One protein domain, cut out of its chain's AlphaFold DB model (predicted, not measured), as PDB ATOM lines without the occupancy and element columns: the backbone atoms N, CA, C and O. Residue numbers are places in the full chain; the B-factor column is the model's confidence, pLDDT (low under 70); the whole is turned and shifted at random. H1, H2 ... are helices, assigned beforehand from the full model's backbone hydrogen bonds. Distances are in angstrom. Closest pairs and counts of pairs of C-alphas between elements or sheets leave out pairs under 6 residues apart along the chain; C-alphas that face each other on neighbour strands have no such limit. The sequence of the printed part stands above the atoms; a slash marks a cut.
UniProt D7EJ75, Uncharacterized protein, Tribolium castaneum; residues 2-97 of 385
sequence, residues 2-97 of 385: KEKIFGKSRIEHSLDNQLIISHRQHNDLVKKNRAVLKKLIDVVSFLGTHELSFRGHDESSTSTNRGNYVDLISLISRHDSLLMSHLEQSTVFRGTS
ATOM      1  N   LYS A   2      21.070 -53.541  10.468       46.38
ATOM      2  CA  LYS A   2      19.895 -53.268   9.620       46.38
ATOM      3  C   LYS A   2      18.818 -52.607  10.481       46.38
ATOM      4  O   LYS A   2      18.255 -53.266  11.351       46.38
ATOM      5  N   GLU A   3      18.568 -51.324  10.250       45.94
ATOM      6  CA  GLU A   3      17.481 -50.583  10.890       45.94
ATOM      7  C   GLU A   3      16.139 -51.182  10.451       45.94
ATOM      8  O   GLU A   3      15.843 -51.274   9.258       45.94
ATOM      9  N   LYS A   4      15.341 -51.660  11.412       49.16
ATOM     10  CA  LYS A   4      14.013 -52.210  11.126       49.16
ATOM     11  C   LYS A   4      13.057 -51.043  10.865       49.16
ATOM     12  O   LYS A   4      12.796 -50.234  11.750       49.16
ATOM     13  N   ILE A   5      12.545 -50.965   9.643       43.81
ATOM     14  CA  ILE A   5      11.507 -50.021   9.212       43.81
ATOM     15  C   ILE A   5      10.189 -50.802   9.147       43.81
ATOM     16  O   ILE A   5      10.161 -51.907   8.607       43.81
ATOM     17  N   PHE A   6       9.107 -50.250   9.701       45.12
ATOM     18  CA  PHE A   6       7.759 -50.817   9.594       45.12
ATOM     19  C   PHE A   6       6.840 -49.750   8.981       45.12
ATOM     20  O   PHE A   6       6.444 -48.801   9.652       45.12
ATOM     21  N   GLY A   7       6.544 -49.865   7.683       64.50
ATOM     22  CA  GLY A   7       5.800 -48.847   6.927       64.50
ATOM     23  C   GLY A   7       6.671 -47.682   6.425       64.50
ATOM     24  O   GLY A   7       7.830 -47.881   6.075       64.50
ATOM     25  N   LYS A   8       6.102 -46.464   6.340       60.41
ATOM     26  CA  LYS A   8       6.776 -45.245   5.822       60.41
ATOM     27  C   LYS A   8       7.627 -44.493   6.862       60.41
ATOM     28  O   LYS A   8       8.248 -43.493   6.512       60.41
ATOM     29  N   SER A   9       7.653 -44.934   8.118       57.47
ATOM     30  CA  SER A   9       8.367 -44.272   9.217       57.47
ATOM     31  C   SER A   9       9.244 -45.250  10.000       57.47
ATOM     32  O   SER A   9       9.002 -46.458  10.042       57.47
ATOM     33  N   ARG A  10      10.301 -44.718  10.621       67.62
ATOM     34  CA  ARG A  10      11.168 -45.461  11.547       67.62
ATOM     35  C   ARG A  10      10.364 -45.934  12.764       67.62
ATOM     36  O   ARG A  10       9.578 -45.168  13.315       67.62
ATOM     37  N   ILE A  11      10.602 -47.174  13.195       65.12
ATOM     38  CA  ILE A  11       9.891 -47.804  14.320       65.12
ATOM     39  C   ILE A  11      10.081 -47.010  15.620       65.12
ATOM     40  O   ILE A  11       9.112 -46.806  16.340       65.12
ATOM     41  N   GLU A  12      11.291 -46.509  15.878       62.41
ATOM     42  CA  GLU A  12      11.613 -45.692  17.059       62.41
ATOM     43  C   GLU A  12      10.768 -44.412  17.116       62.41
ATOM     44  O   GLU A  12      10.092 -44.167  18.106       62.41
ATOM     45  N   HIS A  13      10.669 -43.670  16.008       66.88
ATOM     46  CA  HIS A  13       9.813 -42.480  15.936       66.88
ATOM     47  C   HIS A  13       8.324 -42.801  16.122       66.88
ATOM     48  O   HIS A  13       7.590 -42.012  16.713       66.88
ATOM     49  N   SER A  14       7.851 -43.944  15.618       65.81
ATOM     50  CA  SER A  14       6.467 -44.380  15.824       65.81
ATOM     51  C   SER A  14       6.202 -44.784  17.282       65.81
ATOM     52  O   SER A  14       5.132 -44.480  17.802       65.81
ATOM     53  N   LEU A  15       7.170 -45.424  17.950       68.81
ATOM     54  CA  LEU A  15       7.098 -45.787  19.370       68.81
ATOM     55  C   LEU A  15       7.132 -44.550  20.273       68.81
ATOM     56  O   LEU A  15       6.276 -44.430  21.146       68.81
ATOM     57  N   ASP A  16       8.039 -43.607  20.018       74.50
ATOM     58  CA  ASP A  16       8.131 -42.348  20.765       74.50
ATOM     59  C   ASP A  16       6.853 -41.519  20.612       74.50
ATOM     60  O   ASP A  16       6.288 -41.044  21.599       74.50
ATOM     61  N   ASN A  17       6.323 -41.407  19.390       77.12
ATOM     62  CA  ASN A  17       5.049 -40.730  19.149       77.12
ATOM     63  C   ASN A  17       3.889 -41.423  19.874       77.12
ATOM     64  O   ASN A  17       3.052 -40.746  20.471       77.12
ATOM     65  N   GLN A  18       3.841 -42.757  19.867       75.69
ATOM     66  CA  GLN A  18       2.805 -43.509  20.575       75.69
ATOM     67  C   GLN A  18       2.914 -43.340  22.096       75.69
ATOM     68  O   GLN A  18       1.895 -43.231  22.779       75.69
ATOM     69  N   LEU A  19       4.133 -43.263  22.628       74.75
ATOM     70  CA  LEU A  19       4.399 -43.027  24.044       74.75
ATOM     71  C   LEU A  19       3.983 -41.605  24.454       74.75
ATOM     72  O   LEU A  19       3.289 -41.436  25.456       74.75
ATOM     73  N   ILE A  20       4.277 -40.595  23.627       78.56
ATOM     74  CA  ILE A  20       3.801 -39.212  23.808       78.56
ATOM     75  C   ILE A  20       2.267 -39.144  23.778       78.56
ATOM     76  O   ILE A  20       1.663 -38.482  24.624       78.56
ATOM     77  N   ILE A  21       1.621 -39.828  22.825       79.00
ATOM     78  CA  ILE A  21       0.155 -39.887  22.723       79.00
ATOM     79  C   ILE A  21      -0.440 -40.556  23.966       79.00
ATOM     80  O   ILE A  21      -1.383 -40.018  24.542       79.00
ATOM     81  N   SER A  22       0.137 -41.673  24.413       74.62
ATOM     82  CA  SER A  22      -0.289 -42.387  25.621       74.62
ATOM     83  C   SER A  22      -0.170 -41.510  26.872       74.62
ATOM     84  O   SER A  22      -1.131 -41.372  27.631       74.62
ATOM     85  N   HIS A  23       0.960 -40.817  27.049       74.69
ATOM     86  CA  HIS A  23       1.152 -39.864  28.147       74.69
ATOM     87  C   HIS A  23       0.127 -38.725  28.102       74.69
ATOM     88  O   HIS A  23      -0.428 -38.344  29.133       74.69
ATOM     89  N   ARG A  24      -0.164 -38.194  26.910       78.25
ATOM     90  CA  ARG A  24      -1.153 -37.124  26.734       78.25
ATOM     91  C   ARG A  24      -2.566 -37.607  27.081       78.25
ATOM     92  O   ARG A  24      -3.248 -36.950  27.859       78.25
ATOM     93  N   GLN A  25      -2.962 -38.786  26.600       78.06
ATOM     94  CA  GLN A  25      -4.251 -39.409  26.923       78.06
ATOM     95  C   GLN A  25      -4.402 -39.693  28.422       78.06
ATOM     96  O   GLN A  25      -5.464 -39.443  28.995       78.06
ATOM     97  N   HIS A  26      -3.339 -40.172  29.070       76.62
ATOM     98  CA  HIS A  26      -3.321 -40.391  30.511       76.62
ATOM     99  C   HIS A  26      -3.518 -39.078  31.282       76.62
ATOM    100  O   HIS A  26      -4.387 -38.997  32.149       76.62
ATOM    101  N   ASN A  27      -2.782 -38.024  30.924       79.19
ATOM    102  CA  ASN A  27      -2.907 -36.709  31.561       79.19
ATOM    103  C   ASN A  27      -4.303 -36.097  31.368       79.19
ATOM    104  O   ASN A  27      -4.869 -35.536  32.309       79.19
ATOM    105  N   ASP A  28      -4.888 -36.249  30.179       83.25
ATOM    106  CA  ASP A  28      -6.250 -35.793  29.899       83.25
ATOM    107  C   ASP A  28      -7.286 -36.549  30.745       83.25
ATOM    108  O   ASP A  28      -8.221 -35.941  31.277       83.25
ATOM    109  N   LEU A  29      -7.110 -37.861  30.929       81.38
ATOM    110  CA  LEU A  29      -7.959 -38.666  31.808       81.38
ATOM    111  C   LEU A  29      -7.824 -38.234  33.274       81.38
ATOM    112  O   LEU A  29      -8.836 -38.059  33.954       81.38
ATOM    113  N   VAL A  30      -6.599 -37.998  33.753       83.25
ATOM    114  CA  VAL A  30      -6.347 -37.487  35.110       83.25
ATOM    115  C   VAL A  30      -7.051 -36.147  35.313       83.25
ATOM    116  O   VAL A  30      -7.745 -35.959  36.314       83.25
ATOM    117  N   LYS A  31      -6.953 -35.231  34.344       86.56
ATOM    118  CA  LYS A  31      -7.625 -33.927  34.400       86.56
ATOM    119  C   LYS A  31      -9.147 -34.071  34.483       86.56
ATOM    120  O   LYS A  31      -9.773 -33.408  35.311       86.56
ATOM    121  N   LYS A  32      -9.740 -34.964  33.680       87.44
ATOM    122  CA  LYS A  32     -11.181 -35.268  33.728       87.44
ATOM    123  C   LYS A  32     -11.594 -35.852  35.080       87.44
ATOM    124  O   LYS A  32     -12.551 -35.367  35.675       87.44
ATOM    125  N   ASN A  33     -10.848 -36.824  35.602       86.38
ATOM    126  CA  ASN A  33     -11.144 -37.453  36.891       86.38
ATOM    127  C   ASN A  33     -11.055 -36.457  38.053       86.38
ATOM    128  O   ASN A  33     -11.927 -36.454  38.919       86.38
ATOM    129  N   ARG A  34     -10.060 -35.558  38.049       90.00
ATOM    130  CA  ARG A  34      -9.984 -34.466  39.034       90.00
ATOM    131  C   ARG A  34     -11.203 -33.552  38.941       90.00
ATOM    132  O   ARG A  34     -11.770 -33.210  39.970       90.00
ATOM    133  N   ALA A  35     -11.648 -33.193  37.734       91.50
ATOM    134  CA  ALA A  35     -12.841 -32.364  37.551       91.50
ATOM    135  C   ALA A  35     -14.134 -33.045  38.041       91.50
ATOM    136  O   ALA A  35     -15.003 -32.369  38.587       91.50
ATOM    137  N   VAL A  36     -14.259 -34.369  37.885       92.19
ATOM    138  CA  VAL A  36     -15.354 -35.145  38.497       92.19
ATOM    139  C   VAL A  36     -15.251 -35.110  40.018       92.19
ATOM    140  O   VAL A  36     -16.234 -34.795  40.681       92.19
ATOM    141  N   LEU A  37     -14.069 -35.395  40.577       92.50
ATOM    142  CA  LEU A  37     -13.854 -35.414  42.025       92.50
ATOM    143  C   LEU A  37     -14.208 -34.081  42.683       92.50
ATOM    144  O   LEU A  37     -14.829 -34.104  43.737       92.50
ATOM    145  N   LYS A  38     -13.899 -32.943  42.050       94.12
ATOM    146  CA  LYS A  38     -14.313 -31.619  42.547       94.12
ATOM    147  C   LYS A  38     -15.823 -31.537  42.781       94.12
ATOM    148  O   LYS A  38     -16.248 -31.176  43.868       94.12
ATOM    149  N   LYS A  39     -16.622 -32.007  41.820       93.88
ATOM    150  CA  LYS A  39     -18.092 -32.030  41.931       93.88
ATOM    151  C   LYS A  39     -18.568 -32.970  43.034       93.88
ATOM    152  O   LYS A  39     -19.511 -32.656  43.747       93.88
ATOM    153  N   LEU A  40     -17.915 -34.125  43.192       94.38
ATOM    154  CA  LEU A  40     -18.229 -35.045  44.289       94.38
ATOM    155  C   LEU A  40     -17.909 -34.412  45.650       94.38
ATOM    156  O   LEU A  40     -18.704 -34.542  46.574       94.38
ATOM    157  N   ILE A  41     -16.784 -33.700  45.765       94.88
ATOM    158  CA  ILE A  41     -16.405 -32.944  46.964       94.88
ATOM    159  C   ILE A  41     -17.461 -31.878  47.269       94.88
ATOM    160  O   ILE A  41     -17.912 -31.808  48.406       94.88
ATOM    161  N   ASP A  42     -17.920 -31.123  46.269       94.50
ATOM    162  CA  ASP A  42     -18.965 -30.105  46.450       94.50
ATOM    163  C   ASP A  42     -20.269 -30.710  46.985       94.50
ATOM    164  O   ASP A  42     -20.863 -30.183  47.926       94.50
ATOM    165  N   VAL A  43     -20.689 -31.857  46.441       94.50
ATOM    166  CA  VAL A  43     -21.867 -32.604  46.915       94.50
ATOM    167  C   VAL A  43     -21.693 -33.033  48.373       94.50
ATOM    168  O   VAL A  43     -22.616 -32.871  49.174       94.50
ATOM    169  N   VAL A  44     -20.527 -33.580  48.739       93.56
ATOM    170  CA  VAL A  44     -20.255 -34.005  50.122       93.56
ATOM    171  C   VAL A  44     -20.249 -32.812  51.070       93.56
ATOM    172  O   VAL A  44     -20.904 -32.873  52.110       93.56
ATOM    173  N   SER A  45     -19.555 -31.732  50.710       93.94
ATOM    174  CA  SER A  45     -19.508 -30.498  51.493       93.94
ATOM    175  C   SER A  45     -20.912 -29.940  51.701       93.94
ATOM    176  O   SER A  45     -21.294 -29.690  52.837       93.94
ATOM    177  N   PHE A  46     -21.719 -29.848  50.640       93.69
ATOM    178  CA  PHE A  46     -23.097 -29.369  50.721       93.69
ATOM    179  C   PHE A  46     -23.947 -30.207  51.682       93.69
ATOM    180  O   PHE A  46     -24.587 -29.661  52.580       93.69
ATOM    181  N   LEU A  47     -23.951 -31.534  51.526       91.75
ATOM    182  CA  LEU A  47     -24.741 -32.412  52.394       91.75
ATOM    183  C   LEU A  47     -24.247 -32.377  53.845       91.75
ATOM    184  O   LEU A  47     -25.067 -32.400  54.759       91.75
ATOM    185  N   GLY A  48     -22.929 -32.288  54.046       89.06
ATOM    186  CA  GLY A  48     -22.300 -32.162  55.358       89.06
ATOM    187  C   GLY A  48     -22.704 -30.872  56.068       89.06
ATOM    188  O   GLY A  48     -23.259 -30.933  57.157       89.06
ATOM    189  N   THR A  49     -22.520 -29.706  55.442       88.94
ATOM    190  CA  THR A  49     -22.831 -28.411  56.078       88.94
ATOM    191  C   THR A  49     -24.317 -28.201  56.357       88.94
ATOM    192  O   THR A  49     -24.664 -27.417  57.239       88.94
ATOM    193  N   HIS A  50     -25.193 -28.870  55.600       87.81
ATOM    194  CA  HIS A  50     -26.648 -28.827  55.781       87.81
ATOM    195  C   HIS A  50     -27.181 -29.992  56.630       87.81
ATOM    196  O   HIS A  50     -28.393 -30.119  56.788       87.81
ATOM    197  N   GLU A  51     -26.299 -30.854  57.153       86.62
ATOM    198  CA  GLU A  51     -26.638 -31.984  58.034       86.62
ATOM    199  C   GLU A  51     -27.627 -32.992  57.389       86.62
ATOM    200  O   GLU A  51     -28.327 -33.775  58.057       86.62
ATOM    201  N   LEU A  52     -27.671 -33.006  56.053       85.75
ATOM    202  CA  LEU A  52     -28.562 -33.833  55.252       85.75
ATOM    203  C   LEU A  52     -28.077 -35.283  55.216       85.75
ATOM    204  O   LEU A  52     -26.891 -35.597  55.315       85.75
ATOM    205  N   SER A  53     -29.018 -36.215  55.069       83.19
ATOM    206  CA  SER A  53     -28.683 -37.637  55.003       83.19
ATOM    207  C   SER A  53     -28.021 -37.923  53.671       83.19
ATOM    208  O   SER A  53     -28.572 -37.580  52.637       83.19
ATOM    209  N   PHE A  54     -26.880 -38.598  53.676       84.44
ATOM    210  CA  PHE A  54     -26.223 -38.984  52.428       84.44
ATOM    211  C   PHE A  54     -26.950 -40.141  51.739       84.44
ATOM    212  O   PHE A  54     -27.108 -40.130  50.521       84.44
ATOM    213  N   ARG A  55     -27.412 -41.114  52.535       77.81
ATOM    214  CA  ARG A  55     -27.942 -42.398  52.062       77.81
ATOM    215  C   ARG A  55     -29.462 -42.458  52.076       77.81
ATOM    216  O   ARG A  55     -30.095 -41.864  52.952       77.81
ATOM    217  N   GLY A  56     -30.003 -43.229  51.137       67.31
ATOM    218  CA  GLY A  56     -31.389 -43.695  51.120       67.31
ATOM    219  C   GLY A  56     -31.512 -45.093  51.731       67.31
ATOM    220  O   GLY A  56     -30.509 -45.723  52.066       67.31
ATOM    221  N   HIS A  57     -32.745 -45.582  51.889       66.69
ATOM    222  CA  HIS A  57     -32.987 -46.954  52.354       66.69
ATOM    223  C   HIS A  57     -32.597 -47.995  51.291       66.69
ATOM    224  O   HIS A  57     -32.073 -49.052  51.629       66.69
ATOM    225  N   ASP A  58     -32.790 -47.654  50.014       70.56
ATOM    226  CA  ASP A  58     -32.373 -48.444  48.859       70.56
ATOM    227  C   ASP A  58     -31.685 -47.534  47.828       70.56
ATOM    228  O   ASP A  58     -32.311 -46.628  47.285       70.56
ATOM    229  N   GLU A  59     -30.398 -47.766  47.557       76.06
ATOM    230  CA  GLU A  59     -29.598 -46.997  46.584       76.06
ATOM    231  C   GLU A  59     -29.516 -47.683  45.201       76.06
ATOM    232  O   GLU A  59     -28.786 -47.226  44.305       76.06
ATOM    233  N   SER A  60     -30.260 -48.784  45.015       75.81
ATOM    234  CA  SER A  60     -30.357 -49.519  43.754       75.81
ATOM    235  C   SER A  60     -30.806 -48.614  42.605       75.81
ATOM    236  O   SER A  60     -31.459 -47.589  42.799       75.81
ATOM    237  N   SER A  61     -30.456 -48.976  41.370       72.88
ATOM    238  CA  SER A  61     -30.859 -48.205  40.184       72.88
ATOM    239  C   SER A  61     -32.374 -48.177  39.958       72.88
ATOM    240  O   SER A  61     -32.847 -47.343  39.196       72.88
ATOM    241  N   THR A  62     -33.115 -49.089  40.587       76.81
ATOM    242  CA  THR A  62     -34.577 -49.207  40.503       76.81
ATOM    243  C   THR A  62     -35.307 -48.454  41.611       76.81
ATOM    244  O   THR A  62     -36.527 -48.325  41.549       76.81
ATOM    245  N   SER A  63     -34.588 -47.965  42.624       80.38
ATOM    246  CA  SER A  63     -35.179 -47.204  43.722       80.38
ATOM    247  C   SER A  63     -35.597 -45.806  43.271       80.38
ATOM    248  O   SER A  63     -34.877 -45.123  42.540       80.38
ATOM    249  N   THR A  64     -36.754 -45.359  43.757       75.19
ATOM    250  CA  THR A  64     -37.266 -43.997  43.554       75.19
ATOM    251  C   THR A  64     -36.595 -42.963  44.459       75.19
ATOM    252  O   THR A  64     -36.742 -41.769  44.221       75.19
ATOM    253  N   ASN A  65     -35.895 -43.399  45.511       79.88
ATOM    254  CA  ASN A  65     -35.155 -42.540  46.434       79.88
ATOM    255  C   ASN A  65     -33.828 -43.218  46.771       79.88
ATOM    256  O   ASN A  65     -33.747 -44.030  47.698       79.88
ATOM    257  N   ARG A  66     -32.793 -42.877  46.001       81.56
ATOM    258  CA  ARG A  66     -31.470 -43.509  46.092       81.56
ATOM    259  C   ARG A  66     -30.581 -42.845  47.134       81.56
ATOM    260  O   ARG A  66     -29.408 -43.192  47.252       81.56
ATOM    261  N   GLY A  67     -31.136 -41.905  47.895       86.56
ATOM    262  CA  GLY A  67     -30.411 -41.089  48.852       86.56
ATOM    263  C   GLY A  67     -29.901 -39.791  48.247       86.56
ATOM    264  O   GLY A  67     -29.539 -39.720  47.070       86.56
ATOM    265  N   ASN A  68     -29.815 -38.761  49.091       89.81
ATOM    266  CA  ASN A  68     -29.521 -37.404  48.632       89.81
ATOM    267  C   ASN A  68     -28.163 -37.300  47.926       89.81
ATOM    268  O   ASN A  68     -28.036 -36.495  47.017       89.81
ATOM    269  N   TYR A  69     -27.152 -38.095  48.299       90.75
ATOM    270  CA  TYR A  69     -25.848 -38.063  47.623       90.75
ATOM    271  C   TYR A  69     -25.941 -38.512  46.162       90.75
ATOM    272  O   TYR A  69     -25.490 -37.808  45.258       90.75
ATOM    273  N   VAL A  70     -26.549 -39.675  45.919       89.19
ATOM    274  CA  VAL A  70     -26.681 -40.242  44.571       89.19
ATOM    275  C   VAL A  70     -27.634 -39.401  43.723       89.19
ATOM    276  O   VAL A  70     -27.324 -39.103  42.568       89.19
ATOM    277  N   ASP A  71     -28.756 -38.973  44.301       90.25
ATOM    278  CA  ASP A  71     -29.764 -38.194  43.582       90.25
ATOM    279  C   ASP A  71     -29.286 -36.766  43.279       90.25
ATOM    280  O   ASP A  71     -29.561 -36.250  42.194       90.25
ATOM    281  N   LEU A  72     -28.487 -36.147  44.158       92.69
ATOM    282  CA  LEU A  72     -27.876 -34.841  43.893       92.69
ATOM    283  C   LEU A  72     -26.806 -34.927  42.794       92.69
ATOM    284  O   LEU A  72     -26.771 -34.073  41.912       92.69
ATOM    285  N   ILE A  73     -25.991 -35.987  42.769       92.88
ATOM    286  CA  ILE A  73     -25.049 -36.236  41.664       92.88
ATOM    287  C   ILE A  73     -25.794 -36.426  40.338       92.88
ATOM    288  O   ILE A  73     -25.388 -35.863  39.322       92.88
ATOM    289  N   SER A  74     -26.897 -37.181  40.352       91.12
ATOM    290  CA  SER A  74     -27.770 -37.386  39.186       91.12
ATOM    291  C   SER A  74     -28.460 -36.090  38.730       91.12
ATOM    292  O   SER A  74     -28.709 -35.869  37.546       91.12
ATOM    293  N   LEU A  75     -28.772 -35.184  39.661       92.69
ATOM    294  CA  LEU A  75     -29.275 -33.851  39.336       92.69
ATOM    295  C   LEU A  75     -28.194 -32.989  38.671       92.69
ATOM    296  O   LEU A  75     -28.459 -32.400  37.628       92.69
ATOM    297  N   ILE A  76     -26.983 -32.946  39.227       93.75
ATOM    298  CA  ILE A  76     -25.875 -32.152  38.675       93.75
ATOM    299  C   ILE A  76     -25.456 -32.682  37.299       93.75
ATOM    300  O   ILE A  76     -25.198 -31.892  36.394       93.75
ATOM    301  N   SER A  77     -25.433 -34.005  37.098       94.06
ATOM    302  CA  SER A  77     -25.027 -34.600  35.819       94.06
ATOM    303  C   SER A  77     -25.938 -34.194  34.660       94.06
ATOM    304  O   SER A  77     -25.452 -34.027  33.545       94.06
ATOM    305  N   ARG A  78     -27.232 -33.937  34.907       93.88
ATOM    306  CA  ARG A  78     -28.167 -33.421  33.888       93.88
ATOM    307  C   ARG A  78     -27.747 -32.073  33.300       93.88
ATOM    308  O   ARG A  78     -28.166 -31.742  32.195       93.88
ATOM    309  N   HIS A  79     -26.920 -31.322  34.019       94.19
ATOM    310  CA  HIS A  79     -26.411 -30.020  33.601       94.19
ATOM    311  C   HIS A  79     -24.896 -30.027  33.339       94.19
ATOM    312  O   HIS A  79     -24.333 -28.991  32.999       94.19
ATOM    313  N   ASP A  80     -24.232 -31.183  33.454       94.06
ATOM    314  CA  ASP A  80     -22.784 -31.322  33.315       94.06
ATOM    315  C   ASP A  80     -22.429 -32.544  32.458       94.06
ATOM    316  O   ASP A  80     -22.425 -33.687  32.921       94.06
ATOM    317  N   SER A  81     -22.099 -32.291  31.189       93.44
ATOM    318  CA  SER A  81     -21.809 -33.345  30.209       93.44
ATOM    319  C   SER A  81     -20.626 -34.228  30.610       93.44
ATOM    320  O   SER A  81     -20.648 -35.432  30.364       93.44
ATOM    321  N   LEU A  82     -19.614 -33.661  31.276       92.19
ATOM    322  CA  LEU A  82     -18.442 -34.402  31.739       92.19
ATOM    323  C   LEU A  82     -18.819 -35.398  32.841       92.19
ATOM    324  O   LEU A  82     -18.375 -36.547  32.804       92.19
ATOM    325  N   LEU A  83     -19.630 -34.974  33.810       92.50
ATOM    326  CA  LEU A  83     -20.118 -35.834  34.882       92.50
ATOM    327  C   LEU A  83     -21.083 -36.889  34.338       92.50
ATOM    328  O   LEU A  83     -20.965 -38.051  34.717       92.50
ATOM    329  N   MET A  84     -21.978 -36.520  33.415       92.56
ATOM    330  CA  MET A  84     -22.883 -37.469  32.762       92.56
ATOM    331  C   MET A  84     -22.109 -38.585  32.054       92.56
ATOM    332  O   MET A  84     -22.279 -39.757  32.387       92.56
ATOM    333  N   SER A  85     -21.180 -38.230  31.158       91.25
ATOM    334  CA  SER A  85     -20.358 -39.222  30.453       91.25
ATOM    335  C   SER A  85     -19.542 -40.085  31.416       91.25
ATOM    336  O   SER A  85     -19.394 -41.283  31.190       91.25
ATOM    337  N   HIS A  86     -19.034 -39.512  32.513       90.44
ATOM    338  CA  HIS A  86     -18.320 -40.282  33.528       90.44
ATOM    339  C   HIS A  86     -19.216 -41.328  34.208       90.44
ATOM    340  O   HIS A  86     -18.794 -42.472  34.367       90.44
ATOM    341  N   LEU A  87     -20.443 -40.967  34.593       88.12
ATOM    342  CA  LEU A  87     -21.373 -41.891  35.251       88.12
ATOM    343  C   LEU A  87     -21.803 -43.044  34.333       88.12
ATOM    344  O   LEU A  87     -21.971 -44.170  34.806       88.12
ATOM    345  N   GLU A  88     -21.942 -42.779  33.033       87.94
ATOM    346  CA  GLU A  88     -22.313 -43.780  32.028       87.94
ATOM    347  C   GLU A  88     -21.145 -44.710  31.668       87.94
ATOM    348  O   GLU A  88     -21.310 -45.930  31.622       87.94
ATOM    349  N   GLN A  89     -19.959 -44.144  31.427       85.25
ATOM    350  CA  GLN A  89     -18.829 -44.857  30.817       85.25
ATOM    351  C   GLN A  89     -17.849 -45.443  31.838       85.25
ATOM    352  O   GLN A  89     -17.135 -46.396  31.527       85.25
ATOM    353  N   SER A  90     -17.770 -44.885  33.050       81.38
ATOM    354  CA  SER A  90     -16.778 -45.324  34.030       81.38
ATOM    355  C   SER A  90     -17.159 -46.666  34.658       81.38
ATOM    356  O   SER A  90     -18.234 -46.832  35.247       81.38
ATOM    357  N   THR A  91     -16.236 -47.623  34.567       74.69
ATOM    358  CA  THR A  91     -16.352 -48.964  35.161       74.69
ATOM    359  C   THR A  91     -15.533 -49.111  36.444       74.69
ATOM    360  O   THR A  91     -15.921 -49.867  37.328       74.69
ATOM    361  N   VAL A  92     -14.427 -48.370  36.570       72.00
ATOM    362  CA  VAL A  92     -13.473 -48.500  37.687       72.00
ATOM    363  C   VAL A  92     -13.844 -47.593  38.863       72.00
ATOM    364  O   VAL A  92     -13.830 -48.022  40.013       72.00
ATOM    365  N   PHE A  93     -14.204 -46.336  38.592       79.00
ATOM    366  CA  PHE A  93     -14.543 -45.351  39.618       79.00
ATOM    367  C   PHE A  93     -15.772 -44.568  39.178       79.00
ATOM    368  O   PHE A  93     -15.661 -43.728  38.296       79.00
ATOM    369  N   ARG A  94     -16.937 -44.839  39.774       79.62
ATOM    370  CA  ARG A  94     -18.171 -44.069  39.515       79.62
ATOM    371  C   ARG A  94     -18.425 -42.947  40.519       79.62
ATOM    372  O   ARG A  94     -19.309 -42.131  40.305       79.62
ATOM    373  N   GLY A  95     -17.729 -42.942  41.657       81.31
ATOM    374  CA  GLY A  95     -17.919 -41.930  42.702       81.31
ATOM    375  C   GLY A  95     -19.162 -42.097  43.591       81.31
ATOM    376  O   GLY A  95     -19.255 -41.442  44.624       81.31
ATOM    377  N   THR A  96     -20.103 -42.978  43.232       83.50
ATOM    378  CA  THR A  96     -21.402 -43.121  43.918       83.50
ATOM    379  C   THR A  96     -21.392 -44.078  45.109       83.50
ATOM    380  O   THR A  96     -22.314 -44.054  45.922       83.50
ATOM    381  N   SER A  97     -20.363 -44.920  45.239       83.62
ATOM    382  CA  SER A  97     -20.355 -45.987  46.238       83.62
ATOM    383  C   SER A  97     -20.230 -45.467  47.670       83.62
ATOM    384  O   SER A  97     -19.585 -44.457  47.958       83.62
TER     385      SER A  97
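This is residues 2 to 97 of the 385 residues of an uncharacterized protein of Tribolium castaneum (UniProt D7EJ75). One long helix, H1, makes the length; two short helices, H2 and H3, pack on its later half, and its residues 15 to 31 stand free. The printed part has 96 residues with three named helices and no named strand, all helix. It is extended, with a radius of gyration of the C-alphas of 20.6 A and spans of 69 by 28 by 21 A.

Find C-alpha 11 at (9.891, -47.804, 14.320); there H1, residues 11 to 49, begins its 56.5 A. H2 is residues 68 to 77; H3, residues 81 to 89, ends at (-18.829, -44.857, 30.817).

Look at H1's residues 40 to 47, which alone touch H2, closest C-alphas Val 43 and Tyr 69, 6.8 A, at a steep tilt of 51 degrees, opposite ways. Its residues 32 to 36 alone touch H3, about perpendicular at 75 degrees, closest C-alphas Val 36 and Leu 83, 6.0 A. H2 and H3 only just touch, only at the corner, with 3 pairs of C-alphas within 8 A, closest Ser 77 and Met 84, 4.7 A. Every O i to N i+4 pair is within hydrogen-bond range in H2 and H3, 34 of 35 in H1.

The printed part has no cut; the H1 to H2 link is long, 18 residues. Residues 2 to 15 and 56 to 57 have pLDDT under 70.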